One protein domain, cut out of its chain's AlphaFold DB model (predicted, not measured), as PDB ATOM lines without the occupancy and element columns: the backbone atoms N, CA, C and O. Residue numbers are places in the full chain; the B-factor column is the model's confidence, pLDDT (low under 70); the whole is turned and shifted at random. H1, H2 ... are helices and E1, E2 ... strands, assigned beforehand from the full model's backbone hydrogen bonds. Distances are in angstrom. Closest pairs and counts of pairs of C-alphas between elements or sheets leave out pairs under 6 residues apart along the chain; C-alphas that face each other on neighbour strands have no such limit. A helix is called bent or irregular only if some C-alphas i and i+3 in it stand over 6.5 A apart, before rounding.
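What this domain is: This is residues 2 to 193 of the 1121 residues of an uncharacterized protein of Rhizopogon vesiculosus (UniProt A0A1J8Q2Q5). The long helices H2 and H3 run side by side in opposite ways and, with the short H1 folded back along the first part of H2, make an up-and-down bundle of three; H5, in the middle of the whole, crosses H3, with H7 packed on it. H6a, the first arm of the bent helix H6, also crosses H3, and a small hairpin of strands, E1 and E2, lies on the far side of H5 from H1. The printed part has 192 residues, with seven named helices followed by two named antiparallel strands in the order E1 - E2, and is mostly helix. It is compact, with a radius of gyration of the C-alphas of 17.4 A, and spans 56 by 44 by 29 A.

Where its parts are: H1 is residues 2 to 12, 15.7 A long, and begins at C-alpha 2 (30.597, 46.901, 53.638). H2 is residues 16 to 45, 43.7 A, and H3 residues 50 to 71, 32.8 A. H4 is residues 75 to 81; it is irregular, with C-alphas 76 and 79 7.1 A apart. H5 is residues 85 to 100, 22.6 A. H6, residues 111 to 137, was assigned as one helix by its hydrogen bonds but is bent, with C-alphas 126 and 129 7.0 A apart; its arms are H6a, residues 111 to 126, 23.1 A, and H6b, residues 129 to 137. H7 is residues 140 to 149, E1 residues 169 to 173, and E2 residues 184 to 188, ending at C-alpha 188 (51.215, 38.642, 35.709).

How they stand to each other: H1 and H2 form a helical hairpin and touch, closest at the C-alphas of Ala 6 and Ala 22, 5.7 A. H2 and H3 form another, at a shallow tilt of 19 degrees, closest at the C-alphas of Thr 33 and Cys 67, 5.4 A. H2 and H4 only just touch, with 3 pairs of C-alphas within 8 A, the closest being His 23 and Leu 81, 6.8 A. H3, with residues 60 to 68, touches H5 at a steep tilt of 40 degrees, closest at the C-alphas of Arg 61 and Val 98, 4.8 A. H3, with residues 62 to 71, touches H6a at a steep tilt of 42 degrees, closest at the C-alphas of Ala 65 and Asp 120, 6.2 A. The lines of H6a and H6b stand at 54 degrees. H6b and H5 are close but not clearly touching, the C-alphas of Leu 88 and Phe 131 being closest at 7.8 A. H5 and H7 touch, closest at the C-alphas of Pro 85 and Gly 141, 4.1 A. H5 and E2 are near each other, with 6 pairs of C-alphas within 10 A. In the hairpin of E1 and E2, N 170 and O 187 are within hydrogen-bond range at 2.9 A, as are N 172 and O 185 at 3.1 A. Each O i to N i+4 pair is within range in H1, H2, H5, H6a and H7, against 16 of 18 in H3, 4 of 5 in H6b and 1 of 3 in H4, where 2 of 4 O i to N i+3 pairs are.

The domain as a whole: The two C-alphas farthest apart, of Asp 15 and Pro 180, are 57.2 A apart. The printed part has no cut. The link from H7 to E1, residues 150 to 168, is long, and its residues 160 to 161 pair antiparallel with residues 170 to 171 of E1. The mean pLDDT of the printed part is 87.9, and residues 48 to 50 are under 70.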
ATOM      1  N   ILE A   2      30.201  47.635  52.418       82.31
ATOM      2  CA  ILE A   2      30.597  46.901  53.638       82.31
ATOM      3  C   ILE A   2      32.121  46.684  53.703       82.31
ATOM      4  O   ILE A   2      32.743  47.106  54.671       82.31
ATOM      5  N   SER A   3      32.739  46.143  52.642       82.81
ATOM      6  CA  SER A   3      34.200  45.937  52.566       82.81
ATOM      7  C   SER A   3      35.000  47.227  52.786       82.81
ATOM      8  O   SER A   3      35.940  47.266  53.572       82.81
ATOM      9  N   THR A   4      34.581  48.320  52.149       81.69
ATOM     10  CA  THR A   4      35.214  49.638  52.287       81.69
ATOM     11  C   THR A   4      35.078  50.244  53.683       81.69
ATOM     12  O   THR A   4      36.006  50.905  54.138       81.69
ATOM     13  N   LEU A   5      33.942  50.047  54.361       84.75
ATOM     14  CA  LEU A   5      33.750  50.520  55.734       84.75
ATOM     15  C   LEU A   5      34.586  49.697  56.716       84.75
ATOM     16  O   LEU A   5      35.239  50.281  57.569       84.75
ATOM     17  N   ALA A   6      34.629  48.372  56.547       87.38
ATOM     18  CA  ALA A   6      35.471  47.491  57.351       87.38
ATOM     19  C   ALA A   6      36.968  47.811  57.181       87.38
ATOM     20  O   ALA A   6      37.690  47.906  58.165       87.38
ATOM     21  N   SER A   7      37.416  48.080  55.950       85.69
ATOM     22  CA  SER A   7      38.811  48.462  55.676       85.69
ATOM     23  C   SER A   7      39.174  49.821  56.289       85.69
ATOM     24  O   SER A   7      40.258  49.990  56.838       85.69
ATOM     25  N   ARG A   8      38.247  50.793  56.261       84.44
ATOM     26  CA  ARG A   8      38.428  52.081  56.956       84.44
ATOM     27  C   ARG A   8      38.446  51.920  58.472       84.44
ATOM     28  O   ARG A   8      39.280  52.536  59.121       84.44
ATOM     29  N   LEU A   9      37.565  51.086  59.022       87.12
ATOM     30  CA  LEU A   9      37.550  50.781  60.450       87.12
ATOM     31  C   LEU A   9      38.894  50.190  60.891       87.12
ATOM     32  O   LEU A   9      39.445  50.655  61.880       87.12
ATOM     33  N   LEU A  10      39.456  49.250  60.122       89.38
ATOM     34  CA  LEU A  10      40.784  48.683  60.380       89.38
ATOM     35  C   LEU A  10      41.901  49.731  60.368       89.38
ATOM     36  O   LEU A  10      42.834  49.622  61.149       89.38
ATOM     37  N   SER A  11      41.808  50.756  59.517       84.62
ATOM     38  CA  SER A  11      42.825  51.819  59.466       84.62
ATOM     39  C   SER A  11      42.813  52.770  60.669       84.62
ATOM     40  O   SER A  11      43.760  53.532  60.836       84.62
ATOM     41  N   SER A  12      41.751  52.761  61.483       86.44
ATOM     42  CA  SER A  12      41.575  53.675  62.622       86.44
ATOM     43  C   SER A  12      41.311  52.970  63.955       86.44
ATOM     44  O   SER A  12      41.019  53.642  64.939       86.44
ATOM     45  N   ALA A  13      41.286  51.637  63.980       85.25
ATOM     46  CA  ALA A  13      40.966  50.860  65.171       85.25
ATOM     47  C   ALA A  13      42.246  50.413  65.878       85.25
ATOM     48  O   ALA A  13      43.061  49.722  65.281       85.25
ATOM     49  N   ASP A  14      42.351  50.732  67.169       85.50
ATOM     50  CA  ASP A  14      43.448  50.273  68.033       85.50
ATOM     51  C   ASP A  14      43.044  49.069  68.911       85.50
ATOM     52  O   ASP A  14      43.892  48.422  69.522       85.50
ATOM     53  N   ASP A  15      41.742  48.755  68.996       91.00
ATOM     54  CA  ASP A  15      41.216  47.646  69.804       91.00
ATOM     55  C   ASP A  15      41.381  46.295  69.070       91.00
ATOM     56  O   ASP A  15      40.746  46.090  68.024       91.00
ATOM     57  N   PRO A  16      42.147  45.329  69.623       88.00
ATOM     58  CA  PRO A  16      42.374  44.021  69.002       88.00
ATOM     59  C   PRO A  16      41.095  43.224  68.706       88.00
ATOM     60  O   PRO A  16      41.037  42.502  67.713       88.00
ATOM     61  N   ASN A  17      40.045  43.359  69.524       90.88
ATOM     62  CA  ASN A  17      38.773  42.671  69.288       90.88
ATOM     63  C   ASN A  17      38.022  43.265  68.093       90.88
ATOM     64  O   ASN A  17      37.345  42.538  67.362       90.88
ATOM     65  N   VAL A  18      38.112  44.584  67.903       89.31
ATOM     66  CA  VAL A  18      37.513  45.267  66.748       89.31
ATOM     67  C   VAL A  18      38.260  44.880  65.475       89.31
ATOM     68  O   VAL A  18      37.613  44.566  64.476       89.31
ATOM     69  N   ILE A  19      39.595  44.824  65.534       91.31
ATOM     70  CA  ILE A  19      40.451  44.377  64.426       91.31
ATOM     71  C   ILE A  19      40.101  42.937  64.019       91.31
ATOM     72  O   ILE A  19      39.767  42.695  62.858       91.31
ATOM     73  N   GLN A  20      40.061  42.003  64.974       91.75
ATOM     74  CA  GLN A  20      39.733  40.596  64.716       91.75
ATOM     75  C   GLN A  20      38.339  40.424  64.088       91.75
ATOM     76  O   GLN A  20      38.185  39.735  63.078       91.75
ATOM     77  N   LYS A  21      37.313  41.095  64.633       91.81
ATOM     78  CA  LYS A  21      35.951  41.053  64.068       91.81
ATOM     79  C   LYS A  21      35.883  41.658  62.667       91.81
ATOM     80  O   LYS A  21      35.111  41.189  61.831       91.81
ATOM     81  N   ALA A  22      36.669  42.698  62.394       91.88
ATOM     82  CA  ALA A  22      36.740  43.293  61.066       91.88
ATOM     83  C   ALA A  22      37.438  42.363  60.056       91.88
ATOM     84  O   ALA A  22      36.969  42.266  58.921       91.88
ATOM     85  N   HIS A  23      38.479  41.616  60.457       93.38
ATOM     86  CA  HIS A  23      39.073  40.564  59.617       93.38
ATOM     87  C   HIS A  23      38.069  39.448  59.306       93.38
ATOM     88  O   HIS A  23      37.921  39.063  58.146       93.38
ATOM     89  N   GLU A  24      37.338  38.958  60.311       92.62
ATOM     90  CA  GLU A  24      36.287  37.945  60.134       92.62
ATOM     91  C   GLU A  24      35.188  38.421  59.177       92.62
ATOM     92  O   GLU A  24      34.787  37.684  58.273       92.62
ATOM     93  N   LEU A  25      34.754  39.678  59.315       93.69
ATOM     94  CA  LEU A  25      33.779  40.283  58.413       93.69
ATOM     95  C   LEU A  25      34.310  40.377  56.976       93.69
ATOM     96  O   LEU A  25      33.584  40.035  56.042       93.69
ATOM     97  N   LEU A  26      35.559  40.811  56.775       94.12
ATOM     98  CA  LEU A  26      36.166  40.880  55.441       94.12
ATOM     99  C   LEU A  26      36.279  39.495  54.792       94.12
ATOM    100  O   LEU A  26      35.951  39.364  53.612       94.12
ATOM    101  N   ARG A  27      36.644  38.455  55.556       93.94
ATOM    102  CA  ARG A  27      36.632  37.067  55.067       93.94
ATOM    103  C   ARG A  27      35.220  36.611  54.708       93.94
ATOM    104  O   ARG A  27      35.030  36.051  53.632       93.94
ATOM    105  N   ALA A  28      34.213  36.877  55.539       93.81
ATOM    106  CA  ALA A  28      32.830  36.508  55.231       93.81
ATOM    107  C   ALA A  28      32.328  37.182  53.939       93.81
ATOM    108  O   ALA A  28      31.741  36.528  53.076       93.81
ATOM    109  N   VAL A  29      32.628  38.476  53.765       94.94
ATOM    110  CA  VAL A  29      32.313  39.223  52.535       94.94
ATOM    111  C   VAL A  29      33.046  38.633  51.330       94.94
ATOM    112  O   VAL A  29      32.444  38.486  50.266       94.94
ATOM    113  N   ARG A  30      34.319  38.258  51.482       95.62
ATOM    114  CA  ARG A  30      35.119  37.629  50.423       95.62
ATOM    115  C   ARG A  30      34.488  36.334  49.926       95.62
ATOM    116  O   ARG A  30      34.254  36.209  48.733       95.62
ATOM    117  N   HIS A  31      34.138  35.414  50.822       95.25
ATOM    118  CA  HIS A  31      33.543  34.130  50.434       95.25
ATOM    119  C   HIS A  31      32.175  34.316  49.761       95.25
ATOM    120  O   HIS A  31      31.889  33.675  48.751       95.25
ATOM    121  N   ALA A  32      31.341  35.229  50.275       95.81
ATOM    122  CA  ALA A  32      30.042  35.529  49.674       95.81
ATOM    123  C   ALA A  32      30.182  36.123  48.262       95.81
ATOM    124  O   ALA A  32      29.517  35.680  47.329       95.81
ATOM    125  N   THR A  33      31.078  37.098  48.095       96.31
ATOM    126  CA  THR A  33      31.320  37.737  46.792       96.31
ATOM    127  C   THR A  33      31.998  36.792  45.804       96.31
ATOM    128  O   THR A  33      31.620  36.792  44.639       96.31
ATOM    129  N   PHE A  34      32.917  35.931  46.249       96.62
ATOM    130  CA  PHE A  34      33.543  34.917  45.399       96.62
ATOM    131  C   PHE A  34      32.530  33.892  44.879       96.62
ATOM    132  O   PHE A  34      32.534  33.568  43.694       96.62
ATOM    133  N   LYS A  35      31.592  33.452  45.726       96.00
ATOM    134  CA  LYS A  35      30.477  32.603  45.288       96.00
ATOM    135  C   LYS A  35      29.649  33.280  44.190       96.00
ATOM    136  O   LYS A  35      29.319  32.645  43.194       96.00
ATOM    137  N   TRP A  36      29.363  34.577  44.323       96.69
ATOM    138  CA  TRP A  36      28.664  35.328  43.274       96.69
ATOM    139  C   TRP A  36      29.477  35.458  41.985       96.69
ATOM    140  O   TRP A  36      28.892  35.411  40.909       96.69
ATOM    141  N   VAL A  37      30.806  35.589  42.060       96.31
ATOM    142  CA  VAL A  37      31.675  35.544  40.867       96.31
ATOM    143  C   VAL A  37      31.512  34.206  40.139       96.31
ATOM    144  O   VAL A  37      31.363  34.195  38.921       96.31
ATOM    145  N   GLN A  38      31.471  33.088  40.868       92.38
ATOM    146  CA  GLN A  38      31.282  31.755  40.281       92.38
ATOM    147  C   GLN A  38      29.906  31.611  39.617       92.38
ATOM    148  O   GLN A  38      29.822  31.225  38.453       92.38
ATOM    149  N   GLU A  39      28.837  32.002  40.313       92.94
ATOM    150  CA  GLU A  39      27.469  31.975  39.775       92.94
ATOM    151  C   GLU A  39      27.327  32.862  38.524       92.94
ATOM    152  O   GLU A  39      26.698  32.461  37.544       92.94
ATOM    153  N   LEU A  40      27.948  34.049  38.519       92.81
ATOM    154  CA  LEU A  40      27.960  34.953  37.363       92.81
ATOM    155  C   LEU A  40      28.779  34.393  36.195       92.81
ATOM    156  O   LEU A  40      28.372  34.556  35.047       92.81
ATOM    157  N   SER A  41      29.896  33.710  36.464       88.50
ATOM    158  CA  SER A  41      30.693  33.044  35.431       88.50
ATOM    159  C   SER A  41      29.908  31.914  34.758       88.50
ATOM    160  O   SER A  41      29.954  31.772  33.537       88.50
ATOM    161  N   GLU A  42      29.155  31.122  35.522       86.62
ATOM    162  CA  GLU A  42      28.276  30.090  34.961       86.62
ATOM    163  C   GLU A  42      27.095  30.686  34.186       86.62
ATOM    164  O   GLU A  42      26.712  30.162  33.137       86.62
ATOM    165  N   ALA A  43      26.508  31.778  34.686       86.50
ATOM    166  CA  ALA A  43      25.425  32.484  34.007       86.50
ATOM    167  C   ALA A  43      25.887  33.082  32.671       86.50
ATOM    168  O   ALA A  43      25.160  32.985  31.683       86.50
ATOM    169  N   LEU A  44      27.109  33.626  32.619       84.69
ATOM    170  CA  LEU A  44      27.723  34.135  31.393       84.69
ATOM    171  C   LEU A  44      27.875  33.029  30.338       84.69
ATOM    172  O   LEU A  44      27.505  33.232  29.186       84.69
ATOM    173  N   GLN A  45      28.317  31.831  30.734       77.44
ATOM    174  CA  GLN A  45      28.433  30.681  29.822       77.44
ATOM    175  C   GLN A  45      27.081  30.187  29.278       77.44
ATOM    176  O   GLN A  45      27.033  29.586  28.207       77.44
ATOM    177  N   LYS A  46      25.985  30.413  30.014       77.50
ATOM    178  CA  LYS A  46      24.623  29.972  29.663       77.50
ATOM    179  C   LYS A  46      23.761  31.093  29.064       77.50
ATOM    180  O   LYS A  46      22.561  30.889  28.868       77.50
ATOM    181  N   ALA A  47      24.325  32.275  28.814       75.69
ATOM    182  CA  ALA A  47      23.566  33.441  28.375       75.69
ATOM    183  C   ALA A  47      22.917  33.202  26.989       75.69
ATOM    184  O   ALA A  47      23.607  32.807  26.050       75.69
ATOM    185  N   PRO A  48      21.599  33.442  26.828       63.19
ATOM    186  CA  PRO A  48      20.876  33.090  25.603       63.19
ATOM    187  C   PRO A  48      21.041  34.111  24.469       63.19
ATOM    188  O   PRO A  48      20.776  33.792  23.313       63.19
ATOM    189  N   ASN A  49      21.417  35.353  24.789       68.62
ATOM    190  CA  ASN A  49      21.586  36.431  23.822       68.62
ATOM    191  C   ASN A  49      22.730  37.379  24.221       68.62
ATOM    192  O   ASN A  49      23.199  37.389  25.361       68.62
ATOM    193  N   GLU A  50      23.161  38.190  23.258       67.44
ATOM    194  CA  GLU A  50      24.316  39.080  23.381       67.44
ATOM    195  C   GLU A  50      24.132  40.165  24.453       67.44
ATOM    196  O   GLU A  50      25.052  40.436  25.221       67.44
ATOM    197  N   SER A  51      22.929  40.740  24.575       72.38
ATOM    198  CA  SER A  51      22.649  41.768  25.584       72.38
ATOM    199  C   SER A  51      22.778  41.229  27.009       72.38
ATOM    200  O   SER A  51      23.398  41.879  27.851       72.38
ATOM    201  N   SER A  52      22.263  40.022  27.268       77.38
ATOM    202  CA  SER A  52      22.423  39.366  28.570       77.38
ATOM    203  C   SER A  52      23.880  38.979  28.816       77.38
ATOM    204  O   SER A  52      24.360  39.126  29.935       77.38
ATOM    205  N   SER A  53      24.602  38.527  27.782       78.00
ATOM    206  CA  SER A  53      26.033  38.204  27.882       78.00
ATOM    207  C   SER A  53      26.858  39.426  28.300       78.00
ATOM    208  O   SER A  53      27.601  39.367  29.278       78.00
ATOM    209  N   ASN A  54      26.642  40.576  27.653       81.19
ATOM    210  CA  ASN A  54      27.328  41.829  27.984       81.19
ATOM    211  C   ASN A  54      27.003  42.308  29.407       81.19
ATOM    212  O   ASN A  54      27.884  42.779  30.132       81.19
ATOM    213  N   GLU A  55      25.750  42.158  29.844       85.81
ATOM    214  CA  GLU A  55      25.348  42.499  31.207       85.81
ATOM    215  C   GLU A  55      26.002  41.580  32.251       85.81
ATOM    216  O   GLU A  55      26.556  42.069  33.243       85.81
ATOM    217  N   PHE A  56      25.981  40.259  32.037       87.44
ATOM    218  CA  PHE A  56      26.640  39.304  32.930       87.44
ATOM    219  C   PHE A  56      28.152  39.516  32.964       87.44
ATOM    220  O   PHE A  56      28.725  39.502  34.050       87.44
ATOM    221  N   GLN A  57      28.784  39.804  31.825       88.19
ATOM    222  CA  GLN A  57      30.207  40.129  31.730       88.19
ATOM    223  C   GLN A  57      30.557  41.383  32.547       88.19
ATOM    224  O   GLN A  57      31.506  41.373  33.336       88.19
ATOM    225  N   ALA A  58      29.762  42.452  32.425       89.69
ATOM    226  CA  ALA A  58      29.964  43.675  33.199       89.69
ATOM    227  C   ALA A  58      29.812  43.436  34.711       89.69
ATOM    228  O   ALA A  58      30.642  43.897  35.498       89.69
ATOM    229  N   ARG A  59      28.786  42.678  35.119       92.38
ATOM    230  CA  ARG A  59      28.555  42.315  36.525       92.38
ATOM    231  C   ARG A  59      29.647  41.398  37.072       92.38
ATOM    232  O   ARG A  59      30.061  41.585  38.210       92.38
ATOM    233  N   LEU A  60      30.119  40.438  36.277       93.75
ATOM    234  CA  LEU A  60      31.186  39.507  36.642       93.75
ATOM    235  C   LEU A  60      32.487  40.259  36.935       93.75
ATOM    236  O   LEU A  60      33.079  40.062  37.996       93.75
ATOM    237  N   ARG A  61      32.881  41.176  36.043       93.88
ATOM    238  CA  ARG A  61      34.038  42.061  36.233       93.88
ATOM    239  C   ARG A  61      33.927  42.863  37.529       93.88
ATOM    240  O   ARG A  61      34.848  42.848  38.346       93.88
ATOM    241  N   ASP A  62      32.810  43.562  37.721       94.31
ATOM    242  CA  ASP A  62      32.629  44.436  38.880       94.31
ATOM    243  C   ASP A  62      32.572  43.615  40.182       94.31
ATOM    244  O   ASP A  62      33.175  43.991  41.186       94.31
ATOM    245  N   MET A  63      31.926  42.446  40.175       95.56
ATOM    246  CA  MET A  63      31.882  41.568  41.347       95.56
ATOM    247  C   MET A  63      33.262  41.004  41.702       95.56
ATOM    248  O   MET A  63      33.627  40.979  42.878       95.56
ATOM    249  N   ALA A  64      34.061  40.613  40.705       96.00
ATOM    250  CA  ALA A  64      35.423  40.133  40.920       96.00
ATOM    251  C   ALA A  64      36.329  41.231  41.510       96.00
ATOM    252  O   ALA A  64      37.064  40.971  42.466       96.00
ATOM    253  N   ALA A  65      36.207  42.476  41.039       94.88
ATOM    254  CA  ALA A  65      36.935  43.612  41.608       94.88
ATOM    255  C   ALA A  65      36.456  43.969  43.033       94.88
ATOM    256  O   ALA A  65      37.263  44.311  43.896       94.88
ATOM    257  N   ILE A  66      35.156  43.834  43.337       93.81
ATOM    258  CA  ILE A  66      34.629  43.989  44.708       93.81
ATOM    259  C   ILE A  66      35.188  42.909  45.641       93.81
ATOM    260  O   ILE A  66      35.557  43.227  46.776       93.81
ATOM    261  N   CYS A  67      35.259  41.659  45.175       95.50
ATOM    262  CA  CYS A  67      35.827  40.544  45.930       95.50
ATOM    263  C   CYS A  67      37.304  40.808  46.267       95.50
ATOM    264  O   CYS A  67      37.699  40.731  47.436       95.50
ATOM    265  N   ARG A  68      38.095  41.257  45.281       94.38
ATOM    266  CA  ARG A  68      39.484  41.709  45.487       94.38
ATOM    267  C   ARG A  68      39.584  42.893  46.442       94.38
ATOM    268  O   ARG A  68      40.468  42.924  47.288       94.38
ATOM    269  N   GLY A  69      38.624  43.813  46.423       92.62
ATOM    270  CA  GLY A  69      38.558  44.923  47.376       92.62
ATOM    271  C   GLY A  69      38.521  44.513  48.858       92.62
ATOM    272  O   GLY A  69      38.706  45.369  49.717       92.62
ATOM    273  N   THR A  70      38.307  43.233  49.193       94.31
ATOM    274  CA  THR A  70      38.435  42.721  50.574       94.31
ATOM    275  C   THR A  70      39.878  42.624  51.079       94.31
ATOM    276  O   THR A  70      40.075  42.441  52.277       94.31
ATOM    277  N   TYR A  71      40.873  42.762  50.199       93.62
ATOM    278  CA  TYR A  71      42.300  42.816  50.540       93.62
ATOM    279  C   TYR A  71      42.845  44.256  50.616       93.62
ATOM    280  O   TYR A  71      44.028  44.445  50.879       93.62
ATOM    281  N   ASP A  72      42.006  45.277  50.392       91.94
ATOM    282  CA  ASP A  72      42.371  46.708  50.407       91.94
ATOM    283  C   ASP A  72      42.536  47.240  51.844       91.94
ATOM    284  O   ASP A  72      41.805  48.128  52.287       91.94
ATOM    285  N   VAL A  73      43.480  46.654  52.586       90.69
ATOM    286  CA  VAL A  73      43.811  46.966  53.986       90.69
ATOM    287  C   VAL A  73      45.253  47.467  54.125       90.69
ATOM    288  O   VAL A  73      46.044  47.381  53.190       90.69
ATOM    289  N   GLY A  74      45.609  48.013  55.293       86.06
ATOM    290  CA  GLY A  74      46.982  48.458  55.566       86.06
ATOM    291  C   GLY A  74      47.996  47.302  55.679       86.06
ATOM    292  O   GLY A  74      47.582  46.164  55.918       86.06
ATOM    293  N   PRO A  75      49.312  47.589  55.569       86.25
ATOM    294  CA  PRO A  75      50.393  46.597  55.665       86.25
ATOM    295  C   PRO A  75      50.306  45.690  56.898       86.25
ATOM    296  O   PRO A  75      50.475  44.486  56.782       86.25
ATOM    297  N   ASP A  76      49.940  46.234  58.058       86.00
ATOM    298  CA  ASP A  76      49.893  45.462  59.311       86.00
ATOM    299  C   ASP A  76      48.740  44.441  59.365       86.00
ATOM    300  O   ASP A  76      48.673  43.602  60.259       86.00
ATOM    301  N   ASN A  77      47.795  44.519  58.422       89.56
ATOM    302  CA  ASN A  77      46.575  43.712  58.408       89.56
ATOM    303  C   ASN A  77      46.524  42.696  57.260       89.56
ATOM    304  O   ASN A  77      45.694  41.784  57.298       89.56
ATOM    305  N   ILE A  78      47.348  42.851  56.220       91.00
ATOM    306  CA  ILE A  78      47.238  42.021  55.014       91.00
ATOM    307  C   ILE A  78      47.662  40.575  55.269       91.00
ATOM    308  O   ILE A  78      46.986  39.661  54.799       91.00
ATOM    309  N   ASP A  79      48.679  40.361  56.105       88.00
ATOM    310  CA  ASP A  79      49.137  39.024  56.490       88.00
ATOM    311  C   ASP A  79      48.045  38.236  57.215       88.00
ATOM    312  O   ASP A  79      47.977  37.023  57.078       88.00
ATOM    313  N   ALA A  80      47.138  38.904  57.941       87.88
ATOM    314  CA  ALA A  80      45.978  38.253  58.547       87.88
ATOM    315  C   ALA A  80      44.932  37.826  57.503       87.88
ATOM    316  O   ALA A  80      44.195  36.862  57.703       87.88
ATOM    317  N   LEU A  81      44.848  38.528  56.377       89.94
ATOM    318  CA  LEU A  81      43.848  38.301  55.335       89.94
ATOM    319  C   LEU A  81      44.331  37.410  54.184       89.94
ATOM    320  O   LEU A  81      43.479  36.937  53.429       89.94
ATOM    321  N   LEU A  82      45.639  37.168  54.084       88.44
ATOM    322  CA  LEU A  82      46.306  36.221  53.189       88.44
ATOM    323  C   LEU A  82      47.031  35.155  54.031       88.44
ATOM    324  O   LEU A  82      48.251  35.123  54.076       88.44
ATOM    325  N   GLN A  83      46.298  34.286  54.735       84.31
ATOM    326  CA  GLN A  83      46.915  33.219  55.553       84.31
ATOM    327  C   GLN A  83      46.751  31.830  54.947       84.31
ATOM    328  O   GLN A  83      47.597  30.963  55.155       84.31
ATOM    329  N   SER A  84      45.648  31.599  54.233       87.75
ATOM    330  CA  SER A  84      45.304  30.280  53.710       87.75
ATOM    331  C   SER A  84      45.555  30.170  52.200       87.75
ATOM    332  O   SER A  84      45.456  31.173  51.489       87.75
ATOM    333  N   PRO A  85      45.787  28.951  51.672       87.88
ATOM    334  CA  PRO A  85      45.802  28.706  50.227       87.88
ATOM    335  C   PRO A  85      44.529  29.202  49.534       87.88
ATOM    336  O   PRO A  85      44.589  29.742  48.435       87.88
ATOM    337  N   HIS A  86      43.379  29.085  50.204       91.88
ATOM    338  CA  HIS A  86      42.097  29.542  49.674       91.88
ATOM    339  C   HIS A  86      42.041  31.070  49.499       91.88
ATOM    340  O   HIS A  86      41.451  31.571  48.544       91.88
ATOM    341  N   ASP A  87      42.702  31.838  50.372       91.12
ATOM    342  CA  ASP A  87      42.793  33.291  50.208       91.12
ATOM    343  C   ASP A  87      43.636  33.669  48.981       91.12
ATOM    344  O   ASP A  87      43.314  34.638  48.293       91.12
ATOM    345  N   LEU A  88      44.694  32.910  48.681       90.81
ATOM    346  CA  LEU A  88      45.504  33.117  47.480       90.81
ATOM    347  C   LEU A  88      44.755  32.682  46.210       90.81
ATOM    348  O   LEU A  88      44.817  33.381  45.199       90.81
ATOM    349  N   GLU A  89      43.993  31.585  46.284       93.25
ATOM    350  CA  GLU A  89      43.116  31.102  45.210       93.25
ATOM    351  C   GLU A  89      42.133  32.189  44.765       93.25
ATOM    352  O   GLU A  89      42.092  32.551  43.588       93.25
ATOM    353  N   ILE A  90      41.371  32.748  45.712       95.06
ATOM    354  CA  ILE A  90      40.377  33.790  45.426       95.06
ATOM    355  C   ILE A  90      41.050  35.024  44.818       95.06
ATOM    356  O   ILE A  90      40.548  35.590  43.843       95.06
ATOM    357  N   LEU A  91      42.200  35.436  45.364       93.50
ATOM    358  CA  LEU A  91      42.933  36.602  44.878       93.50
ATOM    359  C   LEU A  91      43.374  36.430  43.417       93.50
ATOM    360  O   LEU A  91      43.134  37.330  42.601       93.50
ATOM    361  N   ALA A  92      43.995  35.292  43.091       92.81
ATOM    362  CA  ALA A  92      44.486  34.982  41.752       92.81
ATOM    363  C   ALA A  92      43.333  34.808  40.754       92.81
ATOM    364  O   ALA A  92      43.334  35.460  39.708       92.81
ATOM    365  N   TYR A  93      42.313  34.017  41.113       94.56
ATOM    366  CA  TYR A  93      41.137  33.781  40.276       94.56
ATOM    367  C   TYR A  93      40.452  35.096  39.907       94.56
ATOM    368  O   TYR A  93      40.317  35.422  38.728       94.56
ATOM    369  N   CYS A  94      40.104  35.916  40.905       95.75
ATOM    370  CA  CYS A  94      39.465  37.200  40.647       95.75
ATOM    371  C   CYS A  94      40.374  38.163  39.869       95.75
ATOM    372  O   CYS A  94      39.850  38.992  39.130       95.75
ATOM    373  N   SER A  95      41.708  38.073  39.995       94.44
ATOM    374  CA  SER A  95      42.643  38.893  39.200       94.44
ATOM    375  C   SER A  95      42.465  38.652  37.708       94.44
ATOM    376  O   SER A  95      42.338  39.599  36.931       94.44
ATOM    377  N   VAL A  96      42.459  37.374  37.329       93.81
ATOM    378  CA  VAL A  96      42.326  36.944  35.938       93.81
ATOM    379  C   VAL A  96      40.919  37.255  35.442       93.81
ATOM    380  O   VAL A  96      40.765  37.872  34.394       93.81
ATOM    381  N   THR A  97      39.886  36.974  36.245       93.56
ATOM    382  CA  THR A  97      38.494  37.286  35.886       93.56
ATOM    383  C   THR A  97      38.262  38.778  35.637       93.56
ATOM    384  O   THR A  97      37.574  39.130  34.679       93.56
ATOM    385  N   VAL A  98      38.825  39.676  36.458       94.06
ATOM    386  CA  VAL A  98      38.738  41.123  36.197       94.06
ATOM    387  C   VAL A  98      39.398  41.443  34.860       94.06
ATOM    388  O   VAL A  98      38.769  42.075  34.013       94.06
ATOM    389  N   ARG A  99      40.636  40.981  34.640       91.44
ATOM    390  CA  ARG A  99      41.389  41.264  33.412       91.44
ATOM    391  C   ARG A  99      40.671  40.775  32.159       91.44
ATOM    392  O   ARG A  99      40.610  41.519  31.178       91.44
ATOM    393  N   ASP A 100      40.123  39.571  32.201       89.62
ATOM    394  CA  ASP A 100      39.492  38.946  31.045       89.62
ATOM    395  C   ASP A 100      38.194  39.646  30.648       89.62
ATOM    396  O   ASP A 100      37.885  39.683  29.466       89.62
ATOM    397  N   ASN A 101      37.501  40.314  31.577       90.00
ATOM    398  CA  ASN A 101      36.189  40.933  31.340       90.00
ATOM    399  C   ASN A 101      36.208  42.480  31.288       90.00
ATOM    400  O   ASN A 101      35.157  43.127  31.268       90.00
ATOM    401  N   VAL A 102      37.388  43.109  31.276       89.25
ATOM    402  CA  VAL A 102      37.539  44.569  31.108       89.25
ATOM    403  C   VAL A 102      37.474  44.946  29.620       89.25
ATOM    404  O   VAL A 102      38.225  44.377  28.829       89.25
ATOM    405  N   PRO A 103      36.624  45.896  29.188       84.50
ATOM    406  CA  PRO A 103      36.632  46.366  27.802       84.50
ATOM    407  C   PRO A 103      37.911  47.150  27.483       84.50
ATOM    408  O   PRO A 103      38.631  47.593  28.378       84.50
ATOM    409  N   VAL A 104      38.206  47.310  26.195       79.81
ATOM    410  CA  VAL A 104      39.371  48.084  25.740       79.81
ATOM    411  C   VAL A 104      39.205  49.572  26.041       79.81
ATOM    412  O   VAL A 104      40.149  50.196  26.525       79.81
ATOM    413  N   ASP A 105      38.016  50.121  25.782       79.56
ATOM    414  CA  ASP A 105      37.694  51.504  26.119       79.56
ATOM    415  C   ASP A 105      37.064  51.582  27.517       79.56
ATOM    416  O   ASP A 105      36.042  50.960  27.812       79.56
ATOM    417  N   LEU A 106      37.710  52.339  28.402       81.88
ATOM    418  CA  LEU A 106      37.264  52.549  29.776       81.88
ATOM    419  C   LEU A 106      36.322  53.756  29.908       81.88
ATOM    420  O   LEU A 106      35.738  53.936  30.980       81.88
ATOM    421  N   HIS A 107      36.194  54.595  28.874       79.12
ATOM    422  CA  HIS A 107      35.338  55.784  28.888       79.12
ATOM    423  C   HIS A 107      33.850  55.440  28.805       79.12
ATOM    424  O   HIS A 107      33.044  56.128  29.432       79.12
ATOM    425  N   ASP A 108      33.511  54.338  28.137       74.81
ATOM    426  CA  ASP A 108      32.136  53.844  27.997       74.81
ATOM    427  C   ASP A 108      31.605  53.153  29.265       74.81
ATOM    428  O   ASP A 108      30.418  52.840  29.378       74.81
ATOM    429  N   LEU A 109      32.474  52.904  30.251       84.06
ATOM    430  CA  LEU A 109      32.073  52.279  31.504       84.06
ATOM    431  C   LEU A 109      31.304  53.259  32.405       84.06
ATOM    432  O   LEU A 109      31.695  54.424  32.545       84.06
ATOM    433  N   PRO A 110      30.286  52.778  33.145       89.00
ATOM    434  CA  PRO A 110      29.660  53.561  34.199       89.00
ATOM    435  C   PRO A 110      30.710  54.118  35.179       89.00
ATOM    436  O   PRO A 110      31.657  53.403  35.539       89.00
ATOM    437  N   PRO A 111      30.545  55.354  35.695       88.75
ATOM    438  CA  PRO A 111      31.542  55.989  36.560       88.75
ATOM    439  C   PRO A 111      31.967  55.139  37.765       88.75
ATOM    440  O   PRO A 111      33.135  55.154  38.149       88.75
ATOM    441  N   VAL A 112      31.035  54.370  38.339       87.19
ATOM    442  CA  VAL A 112      31.284  53.485  39.486       87.19
ATOM    443  C   VAL A 112      32.225  52.336  39.119       87.19
ATOM    444  O   VAL A 112      33.184  52.092  39.851       87.19
ATOM    445  N   SER A 113      32.001  51.672  37.984       90.00
ATOM    446  CA  SER A 113      32.847  50.574  37.502       90.00
ATOM    447  C   SER A 113      34.261  51.069  37.194       90.00
ATOM    448  O   SER A 113      35.241  50.424  37.557       90.00
ATOM    449  N   ARG A 114      34.395  52.273  36.624       91.50
ATOM    450  CA  ARG A 114      35.706  52.891  36.373       91.50
ATOM    451  C   ARG A 114      36.477  53.172  37.668       91.50
ATOM    452  O   ARG A 114      37.650  52.829  37.764       91.50
ATOM    453  N   ILE A 115      35.821  53.736  38.689       88.69
ATOM    454  CA  ILE A 115      36.439  53.950  40.012       88.69
ATOM    455  C   ILE A 115      36.866  52.617  40.632       88.69
ATOM    456  O   ILE A 115      37.931  52.527  41.240       88.69
ATOM    457  N   LEU A 116      36.036  51.585  40.495       90.69
ATOM    458  CA  LEU A 116      36.324  50.261  41.025       90.69
ATOM    459  C   LEU A 116      37.581  49.649  40.384       90.69
ATOM    460  O   LEU A 116      38.434  49.151  41.113       90.69
ATOM    461  N   LEU A 117      37.736  49.759  39.060       92.38
ATOM    462  CA  LEU A 117      38.927  49.288  38.341       92.38
ATOM    463  C   LEU A 117      40.194  50.076  38.701       92.38
ATOM    464  O   LEU A 117      41.256  49.484  38.856       92.38
ATOM    465  N   GLU A 118      40.102  51.395  38.882       90.94
ATOM    466  CA  GLU A 118      41.253  52.195  39.332       90.94
ATOM    467  C   GLU A 118      41.698  51.819  40.752       90.94
ATOM    468  O   GLU A 118      42.893  51.735  41.052       90.94
ATOM    469  N   ARG A 119      40.742  51.519  41.637       90.25
ATOM    470  CA  ARG A 119      41.053  51.003  42.976       90.25
ATOM    471  C   ARG A 119      41.685  49.620  42.924       90.25
ATOM    472  O   ARG A 119      42.622  49.379  43.680       90.25
ATOM    473  N   ASP A 120      41.201  48.751  42.042       93.06
ATOM    474  CA  ASP A 120      41.783  47.428  41.823       93.06
ATOM    475  C   ASP A 120      43.225  47.522  41.303       93.06
ATOM    476  O   ASP A 120      44.109  46.870  41.844       93.06
ATOM    477  N   ARG A 121      43.514  48.426  40.356       92.81
ATOM    478  CA  ARG A 121      44.886  48.691  39.879       92.81
ATOM    479  C   ARG A 121      45.826  49.117  41.004       92.81
ATOM    480  O   ARG A 121      46.928  48.582  41.124       92.81
ATOM    481  N   ARG A 122      45.389  50.061  41.847       94.06
ATOM    482  CA  ARG A 122      46.146  50.482  43.036       94.06
ATOM    483  C   ARG A 122      46.386  49.301  43.978       94.06
ATOM    484  O   ARG A 122      47.496  49.132  44.477       94.06
ATOM    485  N   LEU A 123      45.345  48.506  44.220       93.25
ATOM    486  CA  LEU A 123      45.407  47.333  45.080       93.25
ATOM    487  C   LEU A 123      46.398  46.293  44.543       93.25
ATOM    488  O   LEU A 123      47.217  45.808  45.312       93.25
ATOM    489  N   SER A 124      46.384  45.994  43.244       94.12
ATOM    490  CA  SER A 124      47.328  45.056  42.626       94.12
ATOM    491  C   SER A 124      48.780  45.461  42.862       94.12
ATOM    492  O   SER A 124      49.614  44.604  43.138       94.12
ATOM    493  N   HIS A 125      49.087  46.761  42.811       93.75
ATOM    494  CA  HIS A 125      50.440  47.237  43.092       93.75
ATOM    495  C   HIS A 125      50.831  47.058  44.566       93.75
ATOM    496  O   HIS A 125      51.940  46.616  44.850       93.75
ATOM    497  N   PHE A 126      49.914  47.337  45.499       92.38
ATOM    498  CA  PHE A 126      50.124  47.070  46.927       92.38
ATOM    499  C   PHE A 126      50.325  45.572  47.209       92.38
ATOM    500  O   PHE A 126      51.228  45.198  47.957       92.38
ATOM    501  N   LEU A 127      49.513  44.714  46.586       92.12
ATOM    502  CA  LEU A 127      49.537  43.270  46.806       92.12
ATOM    503  C   LEU A 127      50.714  42.564  46.136       92.12
ATOM    504  O   LEU A 127      51.031  41.459  46.555       92.12
ATOM    505  N   GLU A 128      51.379  43.163  45.145       90.69
ATOM    506  CA  GLU A 128      52.456  42.516  44.380       90.69
ATOM    507  C   GLU A 128      53.535  41.893  45.276       90.69
ATOM    508  O   GLU A 128      53.949  40.756  45.057       90.69
ATOM    509  N   THR A 129      53.975  42.621  46.307       88.12
ATOM    510  CA  THR A 129      55.040  42.150  47.207       88.12
ATOM    511  C   THR A 129      54.568  40.963  48.044       88.12
ATOM    512  O   THR A 129      55.285  39.973  48.155       88.12
ATOM    513  N   TYR A 130      53.344  41.026  48.575       88.12
ATOM    514  CA  TYR A 130      52.756  39.953  49.381       88.12
ATOM    515  C   TYR A 130      52.447  38.722  48.527       88.12
ATOM    516  O   TYR A 130      52.828  37.615  48.885       88.12
ATOM    517  N   PHE A 131      51.871  38.919  47.338       85.81
ATOM    518  CA  PHE A 131      51.643  37.861  46.355       85.81
ATOM    519  C   PHE A 131      52.961  37.147  46.024       85.81
ATOM    520  O   PHE A 131      53.031  35.920  46.047       85.81
ATOM    521  N   ARG A 132      54.034  37.911  45.782       85.62
ATOM    522  CA  ARG A 132      55.372  37.385  45.489       85.62
ATOM    523  C   ARG A 132      55.970  36.586  46.654       85.62
ATOM    524  O   ARG A 132      56.631  35.581  46.397       85.62
ATOM    525  N   CYS A 133      55.784  37.024  47.900       82.94
ATOM    526  CA  CYS A 133      56.225  36.279  49.083       82.94
ATOM    527  C   CYS A 133      55.456  34.958  49.217       82.94
ATOM    528  O   CYS A 133      56.076  33.901  49.284       82.94
ATOM    529  N   HIS A 134      54.125  34.996  49.107       79.31
ATOM    530  CA  HIS A 134      53.280  33.802  49.199       79.31
ATOM    531  C   HIS A 134      53.578  32.759  48.126       79.31
ATOM    532  O   HIS A 134      53.563  31.574  48.435       79.31
ATOM    533  N   VAL A 135      53.937  33.162  46.901       79.38
ATOM    534  CA  VAL A 135      54.371  32.218  45.848       79.38
ATOM    535  C   VAL A 135      55.601  31.401  46.281       79.38
ATOM    536  O   VAL A 135      55.763  30.257  45.854       79.38
ATOM    537  N   LYS A 136      56.480  31.956  47.124       76.62
ATOM    538  CA  LYS A 136      57.658  31.237  47.640       76.62
ATOM    539  C   LYS A 136      57.320  30.313  48.811       76.62
ATOM    540  O   LYS A 136      57.980  29.287  48.953       76.62
ATOM    541  N   ASP A 137      56.305  30.662  49.600       76.81
ATOM    542  CA  ASP A 137      55.970  29.975  50.851       76.81
ATOM    543  C   ASP A 137      54.888  28.889  50.681       76.81
ATOM    544  O   ASP A 137      54.998  27.818  51.278       76.81
ATOM    545  N   ASN A 138      53.840  29.134  49.879       75.19
ATOM    546  CA  ASN A 138      52.718  28.210  49.674       75.19
ATOM    547  C   ASN A 138      52.031  28.411  48.305       75.19
ATOM    548  O   ASN A 138      51.405  29.440  48.051       75.19
ATOM    549  N   GLN A 139      52.113  27.400  47.434       83.69
ATOM    550  CA  GLN A 139      51.686  27.483  46.028       83.69
ATOM    551  C   GLN A 139      50.331  26.826  45.734       83.69
ATOM    552  O   GLN A 139      49.786  27.044  44.654       83.69
ATOM    553  N   ASP A 140      49.762  26.078  46.683       85.94
ATOM    554  CA  ASP A 140      48.554  25.269  46.458       85.94
ATOM    555  C   ASP A 140      47.341  26.134  46.073       85.94
ATOM    556  O   ASP A 140      46.489  25.730  45.288       85.94
ATOM    557  N   GLY A 141      47.285  27.374  46.574       88.31
ATOM    558  CA  GLY A 141      46.235  28.329  46.216       88.31
ATOM    559  C   GLY A 141      46.249  28.733  44.737       88.31
ATOM    560  O   GLY A 141      45.189  28.913  44.139       88.31
ATOM    561  N   LEU A 142      47.435  28.846  44.128       89.75
ATOM    562  CA  LEU A 142      47.566  29.153  42.698       89.75
ATOM    563  C   LEU A 142      47.104  27.984  41.838       89.75
ATOM    564  O   LEU A 142      46.455  28.205  40.816       89.75
ATOM    565  N   ASP A 143      47.396  26.759  42.273       89.50
ATOM    566  CA  ASP A 143      46.953  25.558  41.575       89.50
ATOM    567  C   ASP A 143      45.429  25.461  41.587       89.50
ATOM    568  O   ASP A 143      44.827  25.363  40.522       89.50
ATOM    569  N   CYS A 144      44.791  25.638  42.751       90.25
ATOM    570  CA  CYS A 144      43.331  25.676  42.856       90.25
ATOM    571  C   CYS A 144      42.705  26.757  41.956       90.25
ATOM    572  O   CYS A 144      41.657  26.537  41.345       90.25
ATOM    573  N   ALA A 145      43.330  27.938  41.851       91.44
ATOM    574  CA  ALA A 145      42.835  29.001  40.979       91.44
ATOM    575  C   ALA A 145      42.938  28.612  39.497       91.44
ATOM    576  O   ALA A 145      41.989  28.833  38.740       91.44
ATOM    577  N   LEU A 146      44.064  28.025  39.083       89.75
ATOM    578  CA  LEU A 146      44.276  27.617  37.699       89.75
ATOM    579  C   LEU A 146      43.447  26.407  37.292       89.75
ATOM    580  O   LEU A 146      42.910  26.434  36.191       89.75
ATOM    581  N   GLU A 147      43.260  25.409  38.154       89.06
ATOM    582  CA  GLU A 147      42.362  24.277  37.881       89.06
ATOM    583  C   GLU A 147      40.937  24.753  37.556       89.06
ATOM    584  O   GLU A 147      40.257  24.181  36.701       89.06
ATOM    585  N   ARG A 148      40.487  25.848  38.190       87.19
ATOM    586  CA  ARG A 148      39.181  26.459  37.904       87.19
ATOM    587  C   ARG A 148      39.160  27.313  36.641       87.19
ATOM    588  O   ARG A 148      38.148  27.316  35.943       87.19
ATOM    589  N   LEU A 149      40.210  28.093  36.383       86.62
ATOM    590  CA  LEU A 149      40.292  28.957  35.196       86.62
ATOM    591  C   LEU A 149      40.532  28.138  33.921       86.62
ATOM    592  O   LEU A 149      40.027  28.481  32.854       86.62
ATOM    593  N   TRP A 150      41.280  27.044  34.044       84.75
ATOM    594  CA  TRP A 150      41.674  26.172  32.954       84.75
ATOM    595  C   TRP A 150      41.626  24.695  33.385       84.75
ATOM    596  O   TRP A 150      42.571  24.188  33.986       84.75
ATOM    597  N   PRO A 151      40.571  23.951  32.999       78.00
ATOM    598  CA  PRO A 151      40.415  22.538  33.362       78.00
ATOM    599  C   PRO A 151      41.534  21.602  32.873       78.00
ATOM    600  O   PRO A 151      41.619  20.466  33.326       78.00
ATOM    601  N   GLY A 152      42.353  22.044  31.909       73.81
ATOM    602  CA  GLY A 152      43.501  21.296  31.386       73.81
ATOM    603  C   GLY A 152      44.806  21.524  32.155       73.81
ATOM    604  O   GLY A 152      45.830  20.974  31.764       73.81
ATOM    605  N   TYR A 153      44.788  22.337  33.213       82.31
ATOM    606  CA  TYR A 153      45.967  22.636  34.012       82.31
ATOM    607  C   TYR A 153      46.487  21.400  34.759       82.31
ATOM    608  O   TYR A 153      45.734  20.693  35.426       82.31
ATOM    609  N   GLN A 154      47.798  21.177  34.683       81.06
ATOM    610  CA  GLN A 154      48.535  20.228  35.515       81.06
ATOM    611  C   GLN A 154      49.877  20.857  35.878       81.06
ATOM    612  O   GLN A 154      50.554  21.384  35.001       81.06
ATOM    613  N   ARG A 155      50.277  20.816  37.151       82.81
ATOM    614  CA  ARG A 155      51.571  21.358  37.587       82.81
ATOM    615  C   ARG A 155      52.678  20.310  37.446       82.81
ATOM    616  O   ARG A 155      52.598  19.267  38.093       82.81
ATOM    617  N   HIS A 156      53.742  20.618  36.700       85.88
ATOM    618  CA  HIS A 156      54.980  19.822  36.681       85.88
ATOM    619  C   HIS A 156      56.121  20.486  37.461       85.88
ATOM    620  O   HIS A 156      56.806  19.817  38.234       85.88
ATOM    621  N   THR A 157      56.307  21.800  37.304       87.19
ATOM    622  CA  THR A 157      57.329  22.576  38.030       87.19
ATOM    623  C   THR A 157      56.703  23.529  39.054       87.19
ATOM    624  O   THR A 157      55.558  23.953  38.877       87.19
ATOM    625  N   PRO A 158      57.412  23.876  40.148       87.06
ATOM    626  CA  PRO A 158      56.926  24.879  41.089       87.06
ATOM    627  C   PRO A 158      56.841  26.255  40.422       87.06
ATOM    628  O   PRO A 158      57.619  26.583  39.524       87.06
ATOM    629  N   TRP A 159      55.932  27.093  40.912       90.19
ATOM    630  CA  TRP A 159      55.844  28.485  40.501       90.19
ATOM    631  C   TRP A 159      57.118  29.238  40.867       90.19
ATOM    632  O   TRP A 159      57.555  29.239  42.019       90.19
ATOM    633  N   THR A 160      57.706  29.907  39.879       90.44
ATOM    634  CA  THR A 160      58.920  30.711  40.044       90.44
ATOM    635  C   THR A 160      58.691  32.134  39.551       90.44
ATOM    636  O   THR A 160      58.027  32.362  38.543       90.44
ATOM    637  N   VAL A 161      59.227  33.112  40.280       90.75
ATOM    638  CA  VAL A 161      59.188  34.529  39.890       90.75
ATOM    639  C   VAL A 161      60.310  34.782  38.886       90.75
ATOM    640  O   VAL A 161      61.449  34.392  39.143       90.75
ATOM    641  N   LEU A 162      60.011  35.438  37.762       90.69
ATOM    642  CA  LEU A 162      61.032  35.768  36.763       90.69
ATOM    643  C   LEU A 162      62.022  36.831  37.275       90.69
ATOM    644  O   LEU A 162      61.711  37.643  38.149       90.69
ATOM    645  N   GLU A 163      63.229  36.855  36.708       90.50
ATOM    646  CA  GLU A 163      64.245  37.855  37.054       90.50
ATOM    647  C   GLU A 163      63.880  39.265  36.551       90.50
ATOM    648  O   GLU A 163      63.054  39.449  35.651       90.50
ATOM    649  N   PHE A 164      64.503  40.292  37.140       83.50
ATOM    650  CA  PHE A 164      64.364  41.681  36.690       83.50
ATOM    651  C   PHE A 164      64.803  41.817  35.215       83.50
ATOM    652  O   PHE A 164      65.846  41.276  34.855       83.50
ATOM    653  N   PRO A 165      64.056  42.537  34.349       86.50
ATOM    654  CA  PRO A 165      62.936  43.445  34.641       86.50
ATOM    655  C   PRO A 165      61.546  42.784  34.721       86.50
ATOM    656  O   PRO A 165      60.564  43.458  35.027       86.50
ATOM    657  N   ASN A 166      61.433  41.473  34.505       88.62
ATOM    658  CA  ASN A 166      60.156  40.759  34.389       88.62
ATOM    659  C   ASN A 166      59.595  40.230  35.721       88.62
ATOM    660  O   ASN A 166      58.671  39.424  35.712       88.62
ATOM    661  N   SER A 167      60.082  40.720  36.865       87.81
ATOM    662  CA  SER A 167      59.740  40.199  38.205       87.81
ATOM    663  C   SER A 167      58.266  40.290  38.637       87.81
ATOM    664  O   SER A 167      57.898  39.744  39.673       87.81
ATOM    665  N   ARG A 168      57.413  40.934  37.833       88.94
ATOM    666  CA  ARG A 168      55.943  40.916  37.972       88.94
ATOM    667  C   ARG A 168      55.291  39.615  37.486       88.94
ATOM    668  O   ARG A 168      54.125  39.376  37.781       88.94
ATOM    669  N   TRP A 169      56.016  38.807  36.716       93.00
ATOM    670  CA  TRP A 169      55.533  37.557  36.142       93.00
ATOM    671  C   TRP A 169      55.989  36.362  36.972       93.00
ATOM    672  O   TRP A 169      57.151  36.281  37.378       93.00
ATOM    673  N   ILE A 170      55.081  35.408  37.151       92.38
ATOM    674  CA  ILE A 170      55.383  34.076  37.668       92.38
ATOM    675  C   ILE A 170      55.193  33.032  36.568       92.38
ATOM    676  O   ILE A 170      54.325  33.188  35.707       92.38
ATOM    677  N   ARG A 171      56.020  31.987  36.592       92.25
ATOM    678  CA  ARG A 171      56.071  30.925  35.583       92.25
ATOM    679  C   ARG A 171      55.957  29.541  36.216       92.25
ATOM    680  O   ARG A 171      56.588  29.301  37.246       92.25
ATOM    681  N   CYS A 172      55.247  28.634  35.550       91.06
ATOM    682  CA  CYS A 172      55.355  27.186  35.753       91.06
ATOM    683  C   CYS A 172      55.233  26.428  34.415       91.06
ATOM    684  O   CYS A 172      54.880  27.010  33.386       91.06
ATOM    685  N   GLU A 173      55.579  25.142  34.426       89.25
ATOM    686  CA  GLU A 173      55.499  24.224  33.282       89.25
ATOM    687  C   GLU A 173      54.540  23.075  33.600       89.25
ATOM    688  O   GLU A 173      54.466  22.632  34.753       89.25
ATOM    689  N   THR A 174      53.816  22.600  32.583       85.94
ATOM    690  CA  THR A 174      52.795  21.547  32.737       85.94
ATOM    691  C   THR A 174      53.301  20.120  32.543       85.94
ATOM    692  O   THR A 174      52.668  19.180  33.018       85.94
ATOM    693  N   ALA A 175      54.448  19.943  31.888       83.19
ATOM    694  CA  ALA A 175      55.125  18.660  31.708       83.19
ATOM    695  C   ALA A 175      56.647  18.879  31.656       83.19
ATOM    696  O   ALA A 175      57.122  19.997  31.849       83.19
ATOM    697  N   SER A 176      57.420  17.813  31.437       79.94
ATOM    698  CA  SER A 176      58.871  17.927  31.237       79.94
ATOM    699  C   SER A 176      59.164  18.675  29.936       79.94
ATOM    700  O   SER A 176      58.467  18.454  28.953       79.94
ATOM    701  N   SER A 177      60.202  19.513  29.892       74.25
ATOM    702  CA  SER A 177      60.509  20.349  28.719       74.25
ATOM    703  C   SER A 177      60.802  19.559  27.426       74.25
ATOM    704  O   SER A 177      60.732  20.131  26.342       74.25
ATOM    705  N   ASP A 178      61.096  18.257  27.530       71.88
ATOM    706  CA  ASP A 178      61.283  17.345  26.390       71.88
ATOM    707  C   ASP A 178      59.961  16.724  25.884       71.88
ATOM    708  O   ASP A 178      59.940  16.046  24.853       71.88
ATOM    709  N   ASP A 179      58.851  16.936  26.597       74.75
ATOM    710  CA  ASP A 179      57.525  16.454  26.221       74.75
ATOM    711  C   ASP A 179      56.849  17.447  25.251       74.75
ATOM    712  O   ASP A 179      56.672  18.617  25.598       74.75
ATOM    713  N   PRO A 180      56.403  17.016  24.055       72.00
ATOM    714  CA  PRO A 180      55.658  17.870  23.123       72.00
ATOM    715  C   PRO A 180      54.319  18.389  23.679       72.00
ATOM    716  O   PRO A 180      53.691  19.235  23.045       72.00
ATOM    717  N   SER A 181      53.860  17.885  24.828       74.69
ATOM    718  CA  SER A 181      52.691  18.385  25.556       74.69
ATOM    719  C   SER A 181      53.026  19.400  26.662       74.69
ATOM    720  O   SER A 181      52.109  19.912  27.305       74.69
ATOM    721  N   CYS A 182      54.309  19.726  26.873       81.50
ATOM    722  CA  CYS A 182      54.739  20.754  27.816       81.50
ATOM    723  C   CYS A 182      54.278  22.142  27.372       81.50
ATOM    724  O   CYS A 182      54.619  22.609  26.287       81.50
ATOM    725  N   GLN A 183      53.553  22.820  28.259       85.62
ATOM    726  CA  GLN A 183      53.082  24.183  28.067       85.62
ATOM    727  C   GLN A 183      53.675  25.093  29.138       85.62
ATOM    728  O   GLN A 183      53.777  24.718  30.310       85.62
ATOM    729  N   ILE A 184      54.058  26.303  28.735       88.56
ATOM    730  CA  ILE A 184      54.588  27.321  29.642       88.56
ATOM    731  C   ILE A 184      53.446  28.234  30.068       88.56
ATOM    732  O   ILE A 184      52.835  28.907  29.236       88.56
ATOM    733  N   ILE A 185      53.201  28.310  31.373       90.06
ATOM    734  CA  ILE A 185      52.184  29.189  31.943       90.06
ATOM    735  C   ILE A 185      52.869  30.412  32.535       90.06
ATOM    736  O   ILE A 185      53.824  30.289  33.302       90.06
ATOM    737  N   LEU A 186      52.366  31.595  32.194       92.19
ATOM    738  CA  LEU A 186      52.824  32.876  32.719       92.19
ATOM    739  C   LEU A 186      51.639  33.633  33.320       92.19
ATOM    740  O   LEU A 186      50.658  33.894  32.625       92.19
ATOM    741  N   LEU A 187      51.743  34.024  34.589       92.06
ATOM    742  CA  LEU A 187      50.760  34.878  35.256       92.06
ATOM    743  C   LEU A 187      51.411  36.191  35.691       92.06
ATOM    744  O   LEU A 187      52.427  36.204  36.382       92.06
ATOM    745  N   ASP A 188      50.809  37.304  35.294       92.88
ATOM    746  CA  ASP A 188      51.215  38.642  35.709       92.88
ATOM    747  C   ASP A 188      50.491  39.058  36.991       92.88
ATOM    748  O   ASP A 188      49.287  39.329  36.975       92.88
ATOM    749  N   MET A 189      51.239  39.168  38.089       90.44
ATOM    750  CA  MET A 189      50.698  39.486  39.413       90.44
ATOM    751  C   MET A 189      50.050  40.877  39.480       90.44
ATOM    752  O   MET A 189      49.161  41.102  40.298       90.44
ATOM    753  N   LEU A 190      50.465  41.816  38.620       91.31
ATOM    754  CA  LEU A 190      49.944  43.186  38.626       91.31
ATOM    755  C   LEU A 190      48.669  43.331  37.799       91.31
ATOM    756  O   LEU A 190      47.730  44.014  38.209       91.31
ATOM    757  N   THR A 191      48.643  42.734  36.608       89.94
ATOM    758  CA  THR A 191      47.539  42.940  35.658       89.94
ATOM    759  C   THR A 191      46.546  41.792  35.607       89.94
ATOM    760  O   THR A 191      45.509  41.950  34.970       89.94
ATOM    761  N   GLY A 192      46.850  40.649  36.228       91.19
ATOM    762  CA  GLY A 192      46.039  39.437  36.121       91.19
ATOM    763  C   GLY A 192      46.090  38.781  34.741       91.19
ATOM    764  O   GLY A 192      45.220  37.980  34.425       91.19
ATOM    765  N   ARG A 193      47.060  39.123  33.879       91.19
ATOM    766  CA  ARG A 193      47.212  38.477  32.566       91.19
ATOM    767  C   ARG A 193      47.715  37.048  32.743       91.19
ATOM    768  O   ARG A 193      48.839  36.858  33.199       91.19
TER     769      ARG A 193